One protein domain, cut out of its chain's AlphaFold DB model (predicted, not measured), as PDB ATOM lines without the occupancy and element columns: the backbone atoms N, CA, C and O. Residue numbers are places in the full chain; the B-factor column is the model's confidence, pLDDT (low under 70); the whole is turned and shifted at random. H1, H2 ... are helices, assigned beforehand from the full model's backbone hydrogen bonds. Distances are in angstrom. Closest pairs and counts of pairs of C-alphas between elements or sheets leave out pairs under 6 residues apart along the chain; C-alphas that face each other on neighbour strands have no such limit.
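This is residues 3 to 133 of the 263 residues of the protein "1e907e0f-7947-45cd-9f08-e7093c41ba0d" of Thermothielavioides terrestris (UniProt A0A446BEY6). Three long helices, H2, H3 and H6, run lengthwise as a curved wall: H2 and H3 fold back on each other as a hairpin, and H6 lies beside H3. The long H7 slants past H6 at the side away from H2 and H3, and the short H5 packs on H2, H6 and H7, bridging between them, while the small H1 and H4 lie at one end of the long axis. The printed part has 131 residues with seven named helices, H1 to H7 in order along the chain, and no named strand; its class is all helix. It is compact, with a radius of gyration of the C-alphas of 15.2 A, and elongated, spanning 46 by 30 by 23 A.

Begin at H1, residues 3 to 7, which touches no helix. Go on to H2, residues 14 to 32, whose residues 26 to 30 alone touch residues 38 to 42 of H3, residues 36 to 53. The closest C-alphas of this hairpin, those of Ser 26 and Ile 42, are 6.2 A apart, and the tilt is shallow at 14 degrees, opposite ways. H4, residues 56 to 59, is close to but not clearly touching H1, with the C-alphas of Leu 58 and Val 7 closest at 7.9 A. Look next at H5, residues 69 to 76, which touches residues 26 to 30 alone of H2 at a steep tilt of 56 degrees, the same way, closest at the C-alphas of Leu 71 and Leu 27, 5.9 A apart. H6, residues 81 to 102, forms a hairpin with H5 through its residues 83 to 87 alone, at a steep tilt of 42 degrees, with the C-alphas of Phe 76 and Ala 84 closest at 5.0 A. H6 touches H3 at a shallow tilt of 18 degrees, the same way, closest at the C-alphas of Tyr 53 and Ala 97, 5.9 A apart. H6 touches H4 with residues 97 to 101 alone, closest at the C-alphas of Leu 59 and Val 101, 6.5 A apart. H7, residues 112 to 133, touches H5 with residues 120 to 124 alone, closest at the C-alphas of Pro 69 and Phe 124, 6.8 A apart. H7 is close to but not clearly touching H6, and apart from H2 and H3. Every O i to N i+4 pair is within hydrogen-bond range in H2, H3, H5, H6 and H7; in H1 0 of 1 is, and 0 of 2 O i to N i+3 pairs; H4 is too short for an i+4 pair.

Find C-alpha 3, where H1 begins, at (-45.932, 24.245, 33.175). H2 starts at C-alpha 14, (-48.412, 34.710, 16.150), and runs 27.0 A; H3 runs 25.3 A, H6 31.6 A and H7 30.9 A, ending at C-alpha 133, (-13.071, 32.213, 4.838).

The two C-alphas farthest apart, those of Ser 5 and Pro 79, are 47.1 A from each other. The printed part has no cut and no long link. Look for low pLDDT, under 70, at residues 3 to 11, 104 to 105 and 107; the mean of the printed part is 90.0.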
ATOM      1  N   ALA A   3     -46.479  23.149  33.994       43.91
ATOM      2  CA  ALA A   3     -45.932  24.245  33.175       43.91
ATOM      3  C   ALA A   3     -46.103  24.070  31.647       43.91
ATOM      4  O   ALA A   3     -46.026  25.042  30.901       43.91
ATOM      5  N   ALA A   4     -46.333  22.843  31.166       45.28
ATOM      6  CA  ALA A   4     -46.565  22.576  29.742       45.28
ATOM      7  C   ALA A   4     -47.987  22.974  29.287       45.28
ATOM      8  O   ALA A   4     -48.206  23.209  28.102       45.28
ATOM      9  N   SER A   5     -48.935  23.079  30.229       47.78
ATOM     10  CA  SER A   5     -50.333  23.446  29.970       47.78
ATOM     11  C   SER A   5     -50.496  24.928  29.606       47.78
ATOM     12  O   SER A   5     -51.345  25.264  28.786       47.78
ATOM     13  N   ASP A   6     -49.666  25.812  30.169       54.56
ATOM     14  CA  ASP A   6     -49.790  27.267  29.981       54.56
ATOM     15  C   ASP A   6     -49.196  27.774  28.658       54.56
ATOM     16  O   ASP A   6     -49.648  28.776  28.106       54.56
ATOM     17  N   VAL A   7     -48.203  27.079  28.092       55.44
ATOM     18  CA  VAL A   7     -47.558  27.513  26.838       55.44
ATOM     19  C   VAL A   7     -48.471  27.304  25.628       55.44
ATOM     20  O   VAL A   7     -48.427  28.091  24.687       55.44
ATOM     21  N   ALA A   8     -49.344  26.294  25.668       52.97
ATOM     22  CA  ALA A   8     -50.345  26.054  24.629       52.97
ATOM     23  C   ALA A   8     -51.457  27.125  24.606       52.97
ATOM     24  O   ALA A   8     -52.072  27.333  23.562       52.97
ATOM     25  N   ALA A   9     -51.697  27.810  25.732       55.59
ATOM     26  CA  ALA A   9     -52.648  28.918  25.838       55.59
ATOM     27  C   ALA A   9     -52.071  30.257  25.342       55.59
ATOM     28  O   ALA A   9     -52.820  31.179  25.014       55.59
ATOM     29  N   LEU A  10     -50.742  30.378  25.257       65.06
ATOM     30  CA  LEU A  10     -50.085  31.543  24.673       65.06
ATOM     31  C   LEU A  10     -50.280  31.541  23.149       65.06
ATOM     32  O   LEU A  10     -50.240  30.499  22.499       65.06
ATOM     33  N   ALA A  11     -50.437  32.723  22.547       68.19
ATOM     34  CA  ALA A  11     -50.559  32.901  21.095       68.19
ATOM     35  C   ALA A  11     -49.216  32.679  20.363       68.19
ATOM     36  O   ALA A  11     -48.769  33.507  19.568       68.19
ATOM     37  N   VAL A  12     -48.548  31.559  20.637       77.38
ATOM     38  CA  VAL A  12     -47.209  31.186  20.165       77.38
ATOM     39  C   VAL A  12     -47.132  31.164  18.633       77.38
ATOM     40  O   VAL A  12     -46.117  31.547  18.052       77.38
ATOM     41  N   ALA A  13     -48.241  30.828  17.969       75.81
ATOM     42  CA  ALA A  13     -48.369  30.844  16.512       75.81
ATOM     43  C   ALA A  13     -48.299  32.252  15.883       75.81
ATOM     44  O   ALA A  13     -48.027  32.369  14.692       75.81
ATOM     45  N   SER A  14     -48.509  33.327  16.654       88.06
ATOM     46  CA  SER A  14     -48.412  34.710  16.150       88.06
ATOM     47  C   SER A  14     -46.968  35.206  16.016       88.06
ATOM     48  O   SER A  14     -46.703  36.150  15.271       88.06
ATOM     49  N   ILE A  15     -46.022  34.551  16.699       90.81
ATOM     50  CA  ILE A  15     -44.617  34.966  16.744       90.81
ATOM     51  C   ILE A  15     -43.976  34.940  15.347       90.81
ATOM     52  O   ILE A  15     -43.421  35.967  14.952       90.81
ATOM     53  N   PRO A  16     -44.053  33.845  14.559       91.25
ATOM     54  CA  PRO A  16     -43.491  33.837  13.208       91.25
ATOM     55  C   PRO A  16     -44.117  34.905  12.307       91.25
ATOM     56  O   PRO A  16     -43.396  35.574  11.575       91.25
ATOM     57  N   SER A  17     -45.433  35.133  12.407       92.00
ATOM     58  CA  SER A  17     -46.125  36.166  11.624       92.00
ATOM     59  C   SER A  17     -45.658  37.580  11.968       92.00
ATOM     60  O   SER A  17     -45.491  38.406  11.070       92.00
ATOM     61  N   LEU A  18     -45.408  37.859  13.251       94.62
ATOM     62  CA  LEU A  18     -44.820  39.124  13.686       94.62
ATOM     63  C   LEU A  18     -43.400  39.286  13.129       94.62
ATOM     64  O   LEU A  18     -43.078  40.340  12.586       94.62
ATOM     65  N   ILE A  19     -42.571  38.241  13.209       96.06
ATOM     66  CA  ILE A  19     -41.207  38.271  12.662       96.06
ATOM     67  C   ILE A  19     -41.236  38.501  11.149       96.06
ATOM     68  O   ILE A  19     -40.507  39.354  10.652       96.06
ATOM     69  N   ASP A  20     -42.128  37.832  10.419       94.88
ATOM     70  CA  ASP A  20     -42.295  38.018   8.975       94.88
ATOM     71  C   ASP A  20     -42.789  39.426   8.607       94.88
ATOM     72  O   ASP A  20     -42.431  39.960   7.552       94.88
ATOM     73  N   HIS A  21     -43.582  40.068   9.467       96.50
ATOM     74  CA  HIS A  21     -43.944  41.472   9.293       96.50
ATOM     75  C   HIS A  21     -42.735  42.395   9.502       96.50
ATOM     76  O   HIS A  21     -42.443  43.235   8.648       96.50
ATOM     77  N   VAL A  22     -41.983  42.202  10.590       97.62
ATOM     78  CA  VAL A  22     -40.782  42.999  10.883       97.62
ATOM     79  C   VAL A  22     -39.683  42.768   9.840       97.62
ATOM     80  O   VAL A  22     -38.958  43.702   9.508       97.62
ATOM     81  N   ASN A  23     -39.601  41.581   9.236       97.50
ATOM     82  CA  ASN A  23     -38.725  41.287   8.099       97.50
ATOM     83  C   ASN A  23     -38.980  42.247   6.921       97.50
ATOM     84  O   ASN A  23     -38.034  42.769   6.327       97.50
ATOM     85  N   LYS A  24     -40.256  42.513   6.599       97.19
ATOM     86  CA  LYS A  24     -40.641  43.464   5.539       97.19
ATOM     87  C   LYS A  24     -40.254  44.888   5.920       97.19
ATOM     88  O   LYS A  24     -39.634  45.575   5.115       97.19
ATOM     89  N   LEU A  25     -40.555  45.300   7.155       97.31
ATOM     90  CA  LEU A  25     -40.182  46.622   7.659       97.31
ATOM     91  C   LEU A  25     -38.663  46.825   7.636       97.31
ATOM     92  O   LEU A  25     -38.191  47.857   7.178       97.31
ATOM     93  N   SER A  26     -37.898  45.820   8.059       97.81
ATOM     94  CA  SER A  26     -36.434  45.851   8.068       97.81
ATOM     95  C   SER A  26     -35.874  46.032   6.658       97.81
ATOM     96  O   SER A  26     -34.991  46.858   6.456       97.81
ATOM     97  N   LEU A  27     -36.419  45.329   5.658       96.62
ATOM     98  CA  LEU A  27     -36.056  45.537   4.249       96.62
ATOM     99  C   LEU A  27     -36.396  46.948   3.755       96.62
ATOM    100  O   LEU A  27     -35.603  47.558   3.043       96.62
ATOM    101  N   THR A  28     -37.555  47.490   4.131       96.94
ATOM    102  CA  THR A  28     -37.911  48.872   3.788       96.94
ATOM    103  C   THR A  28     -36.948  49.863   4.441       96.94
ATOM    104  O   THR A  28     -36.461  50.778   3.776       96.94
ATOM    105  N   LEU A  29     -36.615  49.669   5.717       96.56
ATOM    106  CA  LEU A  29     -35.683  50.513   6.461       96.56
ATOM    107  C   LEU A  29     -34.274  50.473   5.863       96.56
ATOM    108  O   LEU A  29     -33.681  51.529   5.669       96.56
ATOM    109  N   THR A  30     -33.761  49.306   5.456       94.88
ATOM    110  CA  THR A  30     -32.447  49.231   4.787       94.88
ATOM    111  C   THR A  30     -32.418  49.898   3.412       94.88
ATOM    112  O   THR A  30     -31.345  50.196   2.889       94.88
ATOM    113  N   GLN A  31     -33.572  50.174   2.807       92.38
ATOM    114  CA  GLN A  31     -33.660  50.900   1.539       92.38
ATOM    115  C   GLN A  31     -33.897  52.402   1.726       92.38
ATOM    116  O   GLN A  31     -33.410  53.190   0.914       92.38
ATOM    117  N   THR A  32     -34.614  52.792   2.780       95.75
ATOM    118  CA  THR A  32     -35.071  54.173   3.023       95.75
ATOM    119  C   THR A  32     -34.218  54.935   4.039       95.75
ATOM    120  O   THR A  32     -34.113  56.153   3.947       95.75
ATOM    121  N   SER A  33     -33.551  54.233   4.959       94.44
ATOM    122  CA  SER A  33     -32.692  54.794   6.006       94.44
ATOM    123  C   SER A  33     -31.412  53.963   6.151       94.44
ATOM    124  O   SER A  33     -31.282  53.087   7.005       94.44
ATOM    125  N   ARG A  34     -30.428  54.234   5.288       92.62
ATOM    126  CA  ARG A  34     -29.159  53.481   5.198       92.62
ATOM    127  C   ARG A  34     -28.121  53.919   6.232       92.62
ATOM    128  O   ARG A  34     -26.971  54.184   5.886       92.62
ATOM    129  N   THR A  35     -28.526  54.032   7.491       95.44
ATOM    130  CA  THR A  35     -27.620  54.418   8.579       95.44
ATOM    131  C   THR A  35     -27.167  53.201   9.376       95.44
ATOM    132  O   THR A  35     -27.887  52.210   9.492       95.44
ATOM    133  N   VAL A  36     -25.977  53.292   9.976       95.62
ATOM    134  CA  VAL A  36     -25.490  52.259  10.902       95.62
ATOM    135  C   VAL A  36     -26.455  52.087  12.079       95.62
ATOM    136  O   VAL A  36     -26.702  50.953  12.469       95.62
ATOM    137  N   GLY A  37     -27.051  53.174  12.586       97.12
ATOM    138  CA  GLY A  37     -28.067  53.119  13.644       97.12
ATOM    139  C   GLY A  37     -29.262  52.250  13.253       97.12
ATOM    140  O   GLY A  37     -29.557  51.280  13.936       97.12
ATOM    141  N   THR A  38     -29.846  52.492  12.075       97.44
ATOM    142  CA  THR A  38     -30.957  51.680  11.554       97.44
ATOM    143  C   THR A  38     -30.590  50.199  11.425       97.44
ATOM    144  O   THR A  38     -31.392  49.327  11.750       97.44
ATOM    145  N   TYR A  39     -29.374  49.884  10.973       97.94
ATOM    146  CA  TYR A  39     -28.916  48.494  10.903       97.94
ATOM    147  C   TYR A  39     -28.748  47.861  12.287       97.94
ATOM    148  O   TYR A  39     -29.071  46.687  12.455       97.94
ATOM    149  N   LEU A  40     -28.269  48.615  13.277       97.94
ATOM    150  CA  LEU A  40     -28.150  48.140  14.653       97.94
ATOM    151  C   LEU A  40     -29.524  47.910  15.297       97.94
ATOM    152  O   LEU A  40     -29.684  46.874  15.935       97.94
ATOM    153  N   ASP A  41     -30.516  48.768  15.044       98.06
ATOM    154  CA  ASP A  41     -31.896  48.585  15.527       98.06
ATOM    155  C   ASP A  41     -32.528  47.301  14.954       98.06
ATOM    156  O   ASP A  41     -33.150  46.508  15.665       98.06
ATOM    157  N   ILE A  42     -32.311  47.040  13.659       98.31
ATOM    158  CA  ILE A  42     -32.737  45.788  13.011       98.31
ATOM    159  C   ILE A  42     -32.054  44.582  13.675       98.31
ATOM    160  O   ILE A  42     -32.680  43.545  13.913       98.31
ATOM    161  N   LEU A  43     -30.763  44.692  13.993       98.44
ATOM    162  CA  LEU A  43     -30.027  43.627  14.671       98.44
ATOM    163  C   LEU A  43     -30.445  43.463  16.140       98.44
ATOM    164  O   LEU A  43     -30.404  42.339  16.643       98.44
ATOM    165  N   ASP A  44     -30.885  44.517  16.830       98.44
ATOM    166  CA  ASP A  44     -31.461  44.436  18.181       98.44
ATOM    167  C   ASP A  44     -32.742  43.602  18.171       98.44
ATOM    168  O   ASP A  44     -32.897  42.691  18.991       98.44
ATOM    169  N   PHE A  45     -33.601  43.812  17.170       98.25
ATOM    170  CA  PHE A  45     -34.774  42.971  16.955       98.25
ATOM    171  C   PHE A  45     -34.394  41.490  16.792       98.25
ATOM    172  O   PHE A  45     -34.898  40.635  17.524       98.25
ATOM    173  N   TYR A  46     -33.452  41.157  15.903       98.19
ATOM    174  CA  TYR A  46     -33.025  39.760  15.743       98.19
ATOM    175  C   TYR A  46     -32.275  39.208  16.959       98.19
ATOM    176  O   TYR A  46     -32.311  38.003  17.220       98.19
ATOM    177  N   THR A  47     -31.629  40.063  17.749       97.62
ATOM    178  CA  THR A  47     -31.048  39.666  19.036       97.62
ATOM    179  C   THR A  47     -32.156  39.199  19.985       97.62
ATOM    180  O   THR A  47     -32.049  38.112  20.555       97.62
ATOM    181  N   ALA A  48     -33.268  39.937  20.078       96.50
ATOM    182  CA  ALA A  48     -34.434  39.522  20.858       96.50
ATOM    183  C   ALA A  48     -35.064  38.220  20.323       96.50
ATOM    184  O   ALA A  48     -35.383  37.315  21.099       96.50
ATOM    185  N   VAL A  49     -35.169  38.071  18.998       95.81
ATOM    186  CA  VAL A  49     -35.674  36.840  18.363       95.81
ATOM    187  C   VAL A  49     -34.780  35.634  18.673       95.81
ATOM    188  O   VAL A  49     -35.269  34.570  19.048       95.81
ATOM    189  N   THR A  50     -33.456  35.775  18.595       95.19
ATOM    190  CA  THR A  50     -32.547  34.666  18.940       95.19
ATOM    191  C   THR A  50     -32.570  34.321  20.430       95.19
ATOM    192  O   THR A  50     -32.401  33.152  20.781       95.19
ATOM    193  N   ALA A  51     -32.835  35.287  21.316       93.81
ATOM    194  CA  ALA A  51     -33.054  35.018  22.737       93.81
ATOM    195  C   ALA A  51     -34.314  34.165  22.971       93.81
ATOM    196  O   ALA A  51     -34.300  33.262  23.811       93.81
ATOM    197  N   LEU A  52     -35.375  34.388  22.187       91.62
ATOM    198  CA  LEU A  52     -36.562  33.530  22.184       91.62
ATOM    199  C   LEU A  52     -36.218  32.103  21.728       91.62
ATOM    200  O   LEU A  52     -36.549  31.137  22.416       91.62
ATOM    201  N   TYR A  53     -35.502  31.973  20.609       91.38
ATOM    202  CA  TYR A  53     -35.093  30.676  20.055       91.38
ATOM    203  C   TYR A  53     -34.045  29.935  20.889       91.38
ATOM    204  O   TYR A  53     -33.805  28.757  20.659       91.38
ATOM    205  N   SER A  54     -33.458  30.577  21.897       89.75
ATOM    206  CA  SER A  54     -32.542  29.915  22.831       89.75
ATOM    207  C   SER A  54     -33.269  29.060  23.883       89.75
ATOM    208  O   SER A  54     -32.610  28.386  24.670       89.75
ATOM    209  N   LYS A  55     -34.612  29.077  23.927       89.25
ATOM    210  CA  LYS A  55     -35.430  28.341  24.906       89.25
ATOM    211  C   LYS A  55     -36.006  27.052  24.289       89.25
ATOM    212  O   LYS A  55     -36.960  27.142  23.513       89.25
ATOM    213  N   PRO A  56     -35.527  25.848  24.669       84.25
ATOM    214  CA  PRO A  56     -35.984  24.585  24.076       84.25
ATOM    215  C   PRO A  56     -37.492  24.340  24.207       84.25
ATOM    216  O   PRO A  56     -38.118  23.867  23.264       84.25
ATOM    217  N   ALA A  57     -38.086  24.727  25.340       83.88
ATOM    218  CA  ALA A  57     -39.526  24.600  25.572       83.88
ATOM    219  C   ALA A  57     -40.367  25.387  24.551       83.88
ATOM    220  O   ALA A  57     -41.443  24.946  24.168       83.88
ATOM    221  N   LEU A  58     -39.871  26.531  24.064       83.50
ATOM    222  CA  LEU A  58     -40.574  27.317  23.046       83.50
ATOM    223  C   LEU A  58     -40.347  26.762  21.641       83.50
ATOM    224  O   LEU A  58     -41.263  26.776  20.825       83.50
ATOM    225  N   LEU A  59     -39.160  26.219  21.360       86.75
ATOM    226  CA  LEU A  59     -38.839  25.601  20.067       86.75
ATOM    227  C   LEU A  59     -39.717  24.382  19.728       86.75
ATOM    228  O   LEU A  59     -39.850  24.030  18.554       86.75
ATOM    229  N   GLN A  60     -40.337  23.755  20.734       83.00
ATOM    230  CA  GLN A  60     -41.333  22.694  20.544       83.00
ATOM    231  C   GLN A  60     -42.625  23.203  19.885       83.00
ATOM    232  O   GLN A  60     -43.299  22.437  19.200       83.00
ATOM    233  N   HIS A  61     -42.945  24.489  20.055       82.94
ATOM    234  CA  HIS A  61     -44.228  25.080  19.660       82.94
ATOM    235  C   HIS A  61     -44.099  26.234  18.652       82.94
ATOM    236  O   HIS A  61     -45.088  26.611  18.030       82.94
ATOM    237  N   VAL A  62     -42.898  26.796  18.474       85.94
ATOM    238  CA  VAL A  62     -42.619  27.918  17.563       85.94
ATOM    239  C   VAL A  62     -41.849  27.438  16.334       85.94
ATOM    240  O   VAL A  62     -40.820  26.764  16.444       85.94
ATOM    241  N   GLU A  63     -42.296  27.856  15.151       89.06
ATOM    242  CA  GLU A  63     -41.496  27.757  13.930       89.06
ATOM    243  C   GLU A  63     -40.400  28.827  13.897       89.06
ATOM    244  O   GLU A  63     -40.630  30.000  14.207       89.06
ATOM    245  N   ILE A  64     -39.198  28.450  13.463       91.56
ATOM    246  CA  ILE A  64     -38.109  29.412  13.297       91.56
ATOM    247  C   ILE A  64     -38.342  30.201  12.002       91.56
ATOM    248  O   ILE A  64     -38.225  29.667  10.896       91.56
ATOM    249  N   ALA A  65     -38.653  31.488  12.145       93.81
ATOM    250  CA  ALA A  65     -38.694  32.460  11.064       93.81
ATOM    251  C   ALA A  65     -37.292  33.049  10.868       93.81
ATOM    252  O   ALA A  65     -36.650  33.502  11.819       93.81
ATOM    253  N   ILE A  66     -36.806  33.021   9.629       95.25
ATOM    254  CA  ILE A  66     -35.461  33.483   9.280       95.25
ATOM    255  C   ILE A  66     -35.500  34.906   8.708       95.25
ATOM    256  O   ILE A  66     -36.517  35.302   8.129       95.25
ATOM    257  N   PRO A  67     -34.404  35.675   8.820       96.56
ATOM    258  CA  PRO A  67     -34.265  36.921   8.078       96.56
ATOM    259  C   PRO A  67     -34.330  36.667   6.557       96.56
ATOM    260  O   PRO A  67     -33.831  35.637   6.092       96.56
ATOM    261  N   PRO A  68     -34.879  37.596   5.752       95.81
ATOM    262  CA  PRO A  68     -34.840  37.493   4.296       95.81
ATOM    263  C   PRO A  68     -33.391  37.500   3.777       95.81
ATOM    264  O   PRO A  68     -32.594  38.304   4.267       95.81
ATOM    265  N   PRO A  69     -33.037  36.712   2.741       94.88
ATOM    266  CA  PRO A  69     -31.667  36.663   2.221       94.88
ATOM    267  C   PRO A  69     -31.103  38.040   1.851       94.88
ATOM    268  O   PRO A  69     -30.005  38.396   2.268       94.88
ATOM    269  N   LEU A  70     -31.891  38.867   1.156       95.06
ATOM    270  CA  LEU A  70     -31.472  40.218   0.778       95.06
ATOM    271  C   LEU A  70     -31.137  41.086   2.000       95.06
ATOM    272  O   LEU A  70     -30.180  41.853   1.957       95.06
ATOM    273  N   LEU A  71     -31.883  40.944   3.100       97.00
ATOM    274  CA  LEU A  71     -31.606  41.677   4.332       97.00
ATOM    275  C   LEU A  71     -30.265  41.251   4.934       97.00
ATOM    276  O   LEU A  71     -29.476  42.108   5.321       97.00
ATOM    277  N   VAL A  72     -29.990  39.943   4.964       97.81
ATOM    278  CA  VAL A  72     -28.714  39.397   5.450       97.81
ATOM    279  C   VAL A  72     -27.547  39.970   4.649       97.81
ATOM    280  O   VAL A  72     -26.598  40.479   5.243       97.81
ATOM    281  N   TYR A  73     -27.623  39.949   3.318       97.19
ATOM    282  CA  TYR A  73     -26.532  40.447   2.479       97.19
ATOM    283  C   TYR A  73     -26.368  41.971   2.569       97.19
ATOM    284  O   TYR A  73     -25.238  42.447   2.634       97.19
ATOM    285  N   LEU A  74     -27.459  42.744   2.653       96.44
ATOM    286  CA  LEU A  74     -27.384  44.199   2.858       96.44
ATOM    287  C   LEU A  74     -26.702  44.565   4.184       96.44
ATOM    288  O   LEU A  74     -25.875  45.473   4.217       96.44
ATOM    289  N   LEU A  75     -27.018  43.842   5.262       97.38
ATOM    290  CA  LEU A  75     -26.373  44.033   6.562       97.38
ATOM    291  C   LEU A  75     -24.904  43.579   6.538       97.38
ATOM    292  O   LEU A  75     -24.050  44.254   7.105       97.38
ATOM    293  N   PHE A  76     -24.591  42.471   5.858       97.31
ATOM    294  CA  PHE A  76     -23.229  41.934   5.771       97.31
ATOM    295  C   PHE A  76     -22.277  42.833   4.966       97.31
ATOM    296  O   PHE A  76     -21.141  43.041   5.382       97.31
ATOM    297  N   PHE A  77     -22.738  43.387   3.839       95.56
ATOM    298  CA  PHE A  77     -21.939  44.278   2.984       95.56
ATOM    299  C   PHE A  77     -22.004  45.757   3.398       95.56
ATOM    300  O   PHE A  77     -21.442  46.617   2.716       95.56
ATOM    301  N   CYS A  78     -22.662  46.080   4.513       94.75
ATOM    302  CA  CYS A  78     -22.596  47.412   5.102       94.75
ATOM    303  C   CYS A  78     -21.146  47.740   5.519       94.75
ATOM    304  O   CYS A  78     -20.480  46.875   6.089       94.75
ATOM    305  N   PRO A  79     -20.660  48.984   5.328       94.50
ATOM    306  CA  PRO A  79     -19.329  49.422   5.763       94.50
ATOM    307  C   PRO A  79     -19.228  49.602   7.298       94.50
ATOM    308  O   PRO A  79     -18.768  50.630   7.786       94.50
ATOM    309  N   SER A  80     -19.687  48.623   8.085       96.75
ATOM    310  CA  SER A  80     -19.589  48.615   9.545       96.75
ATOM    311  C   SER A  80     -19.234  47.225  10.067       96.75
ATOM    312  O   SER A  80     -20.028  46.283  10.013       96.75
ATOM    313  N   LEU A  81     -18.036  47.115  10.643       96.38
ATOM    314  CA  LEU A  81     -17.548  45.873  11.240       96.38
ATOM    315  C   LEU A  81     -18.411  45.426  12.432       96.38
ATOM    316  O   LEU A  81     -18.614  44.229  12.632       96.38
ATOM    317  N   ALA A  82     -18.980  46.373  13.183       96.62
ATOM    318  CA  ALA A  82     -19.907  46.077  14.273       96.62
ATOM    319  C   ALA A  82     -21.199  45.418  13.760       96.62
ATOM    320  O   ALA A  82     -21.639  44.417  14.324       96.62
ATOM    321  N   VAL A  83     -21.773  45.932  12.666       98.19
ATOM    322  CA  VAL A  83     -22.976  45.358  12.033       98.19
ATOM    323  C   VAL A  83     -22.678  43.951  11.514       98.19
ATOM    324  O   VAL A  83     -23.404  43.016  11.851       98.19
ATOM    325  N   ALA A  84     -21.577  43.773  10.775       97.88
ATOM    326  CA  ALA A  84     -21.179  42.467  10.252       97.88
ATOM    327  C   ALA A  84     -20.913  41.446  11.373       97.88
ATOM    328  O   ALA A  84     -21.382  40.309  11.301       97.88
ATOM    329  N   SER A  85     -20.216  41.850  12.440       98.06
ATOM    330  CA  SER A  85     -19.959  40.983  13.594       98.06
ATOM    331  C   SER A  85     -21.255  40.582  14.297       98.06
ATOM    332  O   SER A  85     -21.523  39.391  14.456       98.06
ATOM    333  N   ARG A  86     -22.122  41.542  14.634       98.25
ATOM    334  CA  ARG A  86     -23.417  41.259  15.277       98.25
ATOM    335  C   ARG A  86     -24.309  40.354  14.428       98.25
ATOM    336  O   ARG A  86     -24.880  39.405  14.964       98.25
ATOM    337  N   LEU A  87     -24.389  40.601  13.118       98.50
ATOM    338  CA  LEU A  87     -25.112  39.740  12.181       98.50
ATOM    339  C   LEU A  87     -24.588  38.303  12.247       98.50
ATOM    340  O   LEU A  87     -25.369  37.380  12.462       98.50
ATOM    341  N   CYS A  88     -23.277  38.104  12.115       98.19
ATOM    342  CA  CYS A  88     -22.679  36.771  12.151       98.19
ATOM    343  C   CYS A  88     -22.959  36.037  13.477       98.19
ATOM    344  O   CYS A  88     -23.290  34.850  13.454       98.19
ATOM    345  N   GLY A  89     -22.944  36.742  14.613       97.69
ATOM    346  CA  GLY A  89     -23.332  36.183  15.916       97.69
ATOM    347  C   GLY A  89     -24.815  35.786  15.994       97.69
ATOM    348  O   GLY A  89     -25.161  34.726  16.519       97.69
ATOM    349  N   ILE A  90     -25.713  36.587  15.411       98.12
ATOM    350  CA  ILE A  90     -27.138  36.242  15.278       98.12
ATOM    351  C   ILE A  90     -27.305  34.982  14.424       98.12
ATOM    352  O   ILE A  90     -27.982  34.042  14.846       98.12
ATOM    353  N   LEU A  91     -26.649  34.909  13.263       97.88
ATOM    354  CA  LEU A  91     -26.715  33.734  12.389       97.88
ATOM    355  C   LEU A  91     -26.157  32.482  13.082       97.88
ATOM    356  O   LEU A  91     -26.746  31.405  12.986       97.88
ATOM    357  N   ALA A  92     -25.082  32.616  13.857       96.62
ATOM    358  CA  ALA A  92     -24.560  31.536  14.689       96.62
ATOM    359  C   ALA A  92     -25.606  31.018  15.697       96.62
ATOM    360  O   ALA A  92     -25.771  29.805  15.848       96.62
ATOM    361  N   ARG A  93     -26.361  31.908  16.353       96.12
ATOM    362  CA  ARG A  93     -27.446  31.529  17.280       96.12
ATOM    363  C   ARG A  93     -28.613  30.852  16.569       96.12
ATOM    364  O   ARG A  93     -29.104  29.840  17.063       96.12
ATOM    365  N   TYR A  94     -29.010  31.347  15.398       95.94
ATOM    366  CA  TYR A  94     -30.013  30.684  14.563       95.94
ATOM    367  C   TYR A  94     -29.596  29.264  14.179       95.94
ATOM    368  O   TYR A  94     -30.404  28.341  14.263       95.94
ATOM    369  N   LYS A  95     -28.325  29.065  13.803       94.69
ATOM    370  CA  LYS A  95     -27.800  27.735  13.488       94.69
ATOM    371  C   LYS A  95     -27.949  26.785  14.680       94.69
ATOM    372  O   LYS A  95     -28.458  25.682  14.507       94.69
ATOM    373  N   ARG A  96     -27.585  27.231  15.888       93.00
ATOM    374  CA  ARG A  96     -27.758  26.431  17.116       93.00
ATOM    375  C   ARG A  96     -29.225  26.129  17.421       93.00
ATOM    376  O   ARG A  96     -29.535  25.028  17.861       93.00
ATOM    377  N   ALA A  97     -30.128  27.075  17.168       92.38
ATOM    378  CA  ALA A  97     -31.562  26.851  17.336       92.38
ATOM    379  C   ALA A  97     -32.082  25.766  16.379       92.38
ATOM    380  O   ALA A  97     -32.803  24.867  16.807       92.38
ATOM    381  N   TRP A  98     -31.665  25.790  15.109       91.75
ATOM    382  CA  TRP A  98     -31.994  24.728  14.156       91.75
ATOM    383  C   TRP A  98     -31.424  23.370  14.574       91.75
ATOM    384  O   TRP A  98     -32.144  22.374  14.530       91.75
ATOM    385  N   GLU A  99     -30.173  23.325  15.040       91.12
ATOM    386  CA  GLU A  99     -29.566  22.102  15.584       91.12
ATOM    387  C   GLU A  99     -30.352  21.565  16.788       91.12
ATOM    388  O   GLU A  99     -30.592  20.361  16.875       91.12
ATOM    389  N   ALA A 100     -30.828  22.443  17.676       89.25
ATOM    390  CA  ALA A 100     -31.659  22.057  18.813       89.25
ATOM    391  C   ALA A 100     -33.010  21.470  18.372       89.25
ATOM    392  O   ALA A 100     -33.409  20.428  18.896       89.25
ATOM    393  N   VAL A 101     -33.679  22.074  17.379       88.50
ATOM    394  CA  VAL A 101     -34.939  21.555  16.807       88.50
ATOM    395  C   VAL A 101     -34.741  20.182  16.160       88.50
ATOM    396  O   VAL A 101     -35.600  19.313  16.294       88.50
ATOM    397  N   MET A 102     -33.612  19.974  15.477       86.06
ATOM    398  CA  MET A 102     -33.267  18.699  14.834       86.06
ATOM    399  C   MET A 102     -32.770  17.631  15.817       86.06
ATOM    400  O   MET A 102     -32.714  16.453  15.465       86.06
ATOM    401  N   SER A 103     -32.389  18.025  17.033       85.06
ATOM    402  CA  SER A 103     -31.917  17.105  18.064       85.06
ATOM    403  C   SER A 103     -33.066  16.361  18.753       85.06
ATOM    404  O   SER A 103     -34.229  16.780  18.742       85.06
ATOM    405  N   SER A 104     -32.722  15.274  19.447       66.25
ATOM    406  CA  SER A 104     -33.660  14.511  20.279       66.25
ATOM    407  C   SER A 104     -34.265  15.312  21.442       66.25
ATOM    408  O   SER A 104     -35.238  14.854  22.030       66.25
ATOM    409  N   ALA A 105     -33.734  16.498  21.771       63.56
ATOM    410  CA  ALA A 105     -34.220  17.327  22.876       63.56
ATOM    411  C   ALA A 105     -35.576  18.006  22.594       63.56
ATOM    412  O   ALA A 105     -36.342  18.268  23.519       63.56
ATOM    413  N   VAL A 106     -35.874  18.304  21.327       70.12
ATOM    414  CA  VAL A 106     -37.145  18.919  20.894       70.12
ATOM    415  C   VAL A 106     -38.009  17.899  20.148       70.12
ATOM    416  O   VAL A 106     -39.228  17.928  20.283       70.12
ATOM    417  N   ALA A 107     -37.380  16.980  19.402       64.88
ATOM    418  CA  ALA A 107     -37.993  15.795  18.795       64.88
ATOM    419  C   ALA A 107     -39.316  16.042  18.035       64.88
ATOM    420  O   ALA A 107     -40.225  15.210  18.072       64.88
ATOM    421  N   ARG A 108     -39.426  17.159  17.299       76.81
ATOM    422  CA  ARG A 108     -40.576  17.423  16.417       76.81
ATOM    423  C   ARG A 108     -40.223  17.224  14.948       76.81
ATOM    424  O   ARG A 108     -39.126  17.554  14.503       76.81
ATOM    425  N   LYS A 109     -41.172  16.694  14.168       79.00
ATOM    426  CA  LYS A 109     -41.004  16.553  12.714       79.00
ATOM    427  C   LYS A 109     -41.023  17.933  12.065       79.00
ATOM    428  O   LYS A 109     -41.972  18.688  12.251       79.00
ATOM    429  N   LEU A 110     -39.994  18.227  11.275       85.31
ATOM    430  CA  LEU A 110     -39.931  19.453  10.486       85.31
ATOM    431  C   LEU A 110     -41.022  19.451   9.414       85.31
ATOM    432  O   LEU A 110     -41.197  18.470   8.677       85.31
ATOM    433  N   THR A 111     -41.723  20.569   9.288       86.56
ATOM    434  CA  THR A 111     -42.667  20.797   8.192       86.56
ATOM    435  C   THR A 111     -41.912  21.063   6.881       86.56
ATOM    436  O   THR A 111     -40.691  21.241   6.858       86.56
ATOM    437  N   ARG A 112     -42.615  21.052   5.741       88.50
ATOM    438  CA  ARG A 112     -42.005  21.408   4.446       88.50
ATOM    439  C   ARG A 112     -41.498  22.863   4.416       88.50
ATOM    440  O   ARG A 112     -40.332  23.027   4.073       88.50
ATOM    441  N   PRO A 113     -42.275  23.876   4.854       88.88
ATOM    442  CA  PRO A 113     -41.799  25.260   4.913       88.88
ATOM    443  C   PRO A 113     -40.536  25.439   5.760       88.88
ATOM    444  O   PRO A 113     -39.659  26.227   5.418       88.88
ATOM    445  N   GLU A 114     -40.400  24.689   6.855       89.94
ATOM    446  CA  GLU A 114     -39.198  24.749   7.688       89.94
ATOM    447  C   GLU A 114     -37.968  24.192   6.982       89.94
ATOM    448  O   GLU A 114     -36.893  24.775   7.097       89.94
ATOM    449  N   ARG A 115     -38.115  23.110   6.206       90.88
ATOM    450  CA  ARG A 115     -37.018  22.597   5.373       90.88
ATOM    451  C   ARG A 115     -36.578  23.621   4.330       90.88
ATOM    452  O   ARG A 115     -35.378  23.823   4.171       90.88
ATOM    453  N   ASP A 116     -37.527  24.305   3.694       91.94
ATOM    454  CA  ASP A 116     -37.228  25.353   2.713       91.94
ATOM    455  C   ASP A 116     -36.493  26.536   3.379       91.94
ATOM    456  O   ASP A 116     -35.496  27.039   2.856       91.94
ATOM    457  N   ARG A 117     -36.910  26.929   4.594       93.06
ATOM    458  CA  ARG A 117     -36.209  27.939   5.410       93.06
ATOM    459  C   ARG A 117     -34.798  27.488   5.794       93.06
ATOM    460  O   ARG A 117     -33.871  28.283   5.690       93.06
ATOM    461  N   ILE A 118     -34.602  26.234   6.199       93.50
ATOM    462  CA  ILE A 118     -33.270  25.685   6.507       93.50
ATOM    463  C   ILE A 118     -32.366  25.725   5.271       93.50
ATOM    464  O   ILE A 118     -31.199  26.096   5.381       93.50
ATOM    465  N   GLN A 119     -32.888  25.375   4.094       93.06
ATOM    466  CA  GLN A 119     -32.123  25.431   2.850       93.06
ATOM    467  C   GLN A 119     -31.690  26.868   2.527       93.06
ATOM    468  O   GLN A 119     -30.509  27.110   2.275       93.06
ATOM    469  N   ALA A 120     -32.615  27.831   2.606       93.94
ATOM    470  CA  ALA A 120     -32.301  29.247   2.416       93.94
ATOM    471  C   ALA A 120     -31.284  29.760   3.455       93.94
ATOM    472  O   ALA A 120     -30.349  30.483   3.112       93.94
ATOM    473  N   PHE A 121     -31.436  29.333   4.711       95.44
ATOM    474  CA  PHE A 121     -30.533  29.647   5.814       95.44
ATOM    475  C   PHE A 121     -29.108  29.143   5.556       95.44
ATOM    476  O   PHE A 121     -28.139  29.897   5.642       95.44
ATOM    477  N   ASN A 122     -28.975  27.878   5.161       95.19
ATOM    478  CA  ASN A 122     -27.685  27.288   4.814       95.19
ATOM    479  C   ASN A 122     -27.020  28.003   3.633       95.19
ATOM    480  O   ASN A 122     -25.792  28.098   3.604       95.19
ATOM    481  N   GLY A 123     -27.806  28.548   2.700       95.00
ATOM    482  CA  GLY A 123     -27.284  29.309   1.570       95.00
ATOM    483  C   GLY A 123     -26.528  30.567   1.981       95.00
ATOM    484  O   GLY A 123     -25.375  30.739   1.581       95.00
ATOM    485  N   PHE A 124     -27.092  31.402   2.858       94.31
ATOM    486  CA  PHE A 124     -26.356  32.587   3.310       94.31
ATOM    487  C   PHE A 124     -25.186  32.252   4.246       94.31
ATOM    488  O   PHE A 124     -24.180  32.961   4.231       94.31
ATOM    489  N   LEU A 125     -25.252  31.160   5.023       96.06
ATOM    490  CA  LEU A 125     -24.099  30.700   5.811       96.06
ATOM    491  C   LEU A 125     -22.931  30.326   4.899       96.06
ATOM    492  O   LEU A 125     -21.774  30.655   5.184       96.06
ATOM    493  N   MET A 126     -23.249  29.624   3.813       95.81
ATOM    494  CA  MET A 126     -22.281  29.192   2.821       95.81
ATOM    495  C   MET A 126     -21.662  30.391   2.103       95.81
ATOM    496  O   MET A 126     -20.438  30.489   2.025       95.81
ATOM    497  N   ASP A 127     -22.489  31.339   1.670       97.12
ATOM    498  CA  ASP A 127     -22.052  32.559   0.993       97.12
ATOM    499  C   ASP A 127     -21.144  33.433   1.875       97.12
ATOM    500  O   ASP A 127     -20.054  33.817   1.446       97.12
ATOM    501  N   ILE A 128     -21.519  33.681   3.136       97.19
ATOM    502  CA  ILE A 128     -20.679  34.445   4.078       97.19
ATOM    503  C   ILE A 128     -19.362  33.708   4.343       97.19
ATOM    504  O   ILE A 128     -18.292  34.320   4.365       97.19
ATOM    505  N   SER A 129     -19.406  32.379   4.487       95.62
ATOM    506  CA  SER A 129     -18.194  31.562   4.631       95.62
ATOM    507  C   SER A 129     -17.316  31.625   3.377       95.62
ATOM    508  O   SER A 129     -16.088  31.593   3.481       95.62
ATOM    509  N   ASN A 130     -17.921  31.735   2.194       96.19
ATOM    510  CA  ASN A 130     -17.229  31.915   0.925       96.19
ATOM    511  C   ASN A 130     -16.525  33.269   0.828       96.19
ATOM    512  O   ASN A 130     -15.363  33.306   0.416       96.19
ATOM    513  N   CYS A 131     -17.182  34.340   1.269       96.81
ATOM    514  CA  CYS A 131     -16.592  35.671   1.367       96.81
ATOM    515  C   CYS A 131     -15.435  35.698   2.372       96.81
ATOM    516  O   CYS A 131     -14.294  35.925   1.984       96.81
ATOM    517  N   VAL A 132     -15.711  35.410   3.648       95.94
ATOM    518  CA  VAL A 132     -14.764  35.632   4.753       95.94
ATOM    519  C   VAL A 132     -13.649  34.591   4.763       95.94
ATOM    520  O   VAL A 132     -12.469  34.928   4.913       95.94
ATOM    521  N   TRP A 133     -14.005  33.309   4.613       94.75
ATOM    522  CA  TRP A 133     -13.071  32.213   4.838       94.75
ATOM    523  C   TRP A 133     -12.546  31.582   3.543       94.75
ATOM    524  O   TRP A 133     -11.341  31.487   3.317       94.75
TER     525      TRP A 133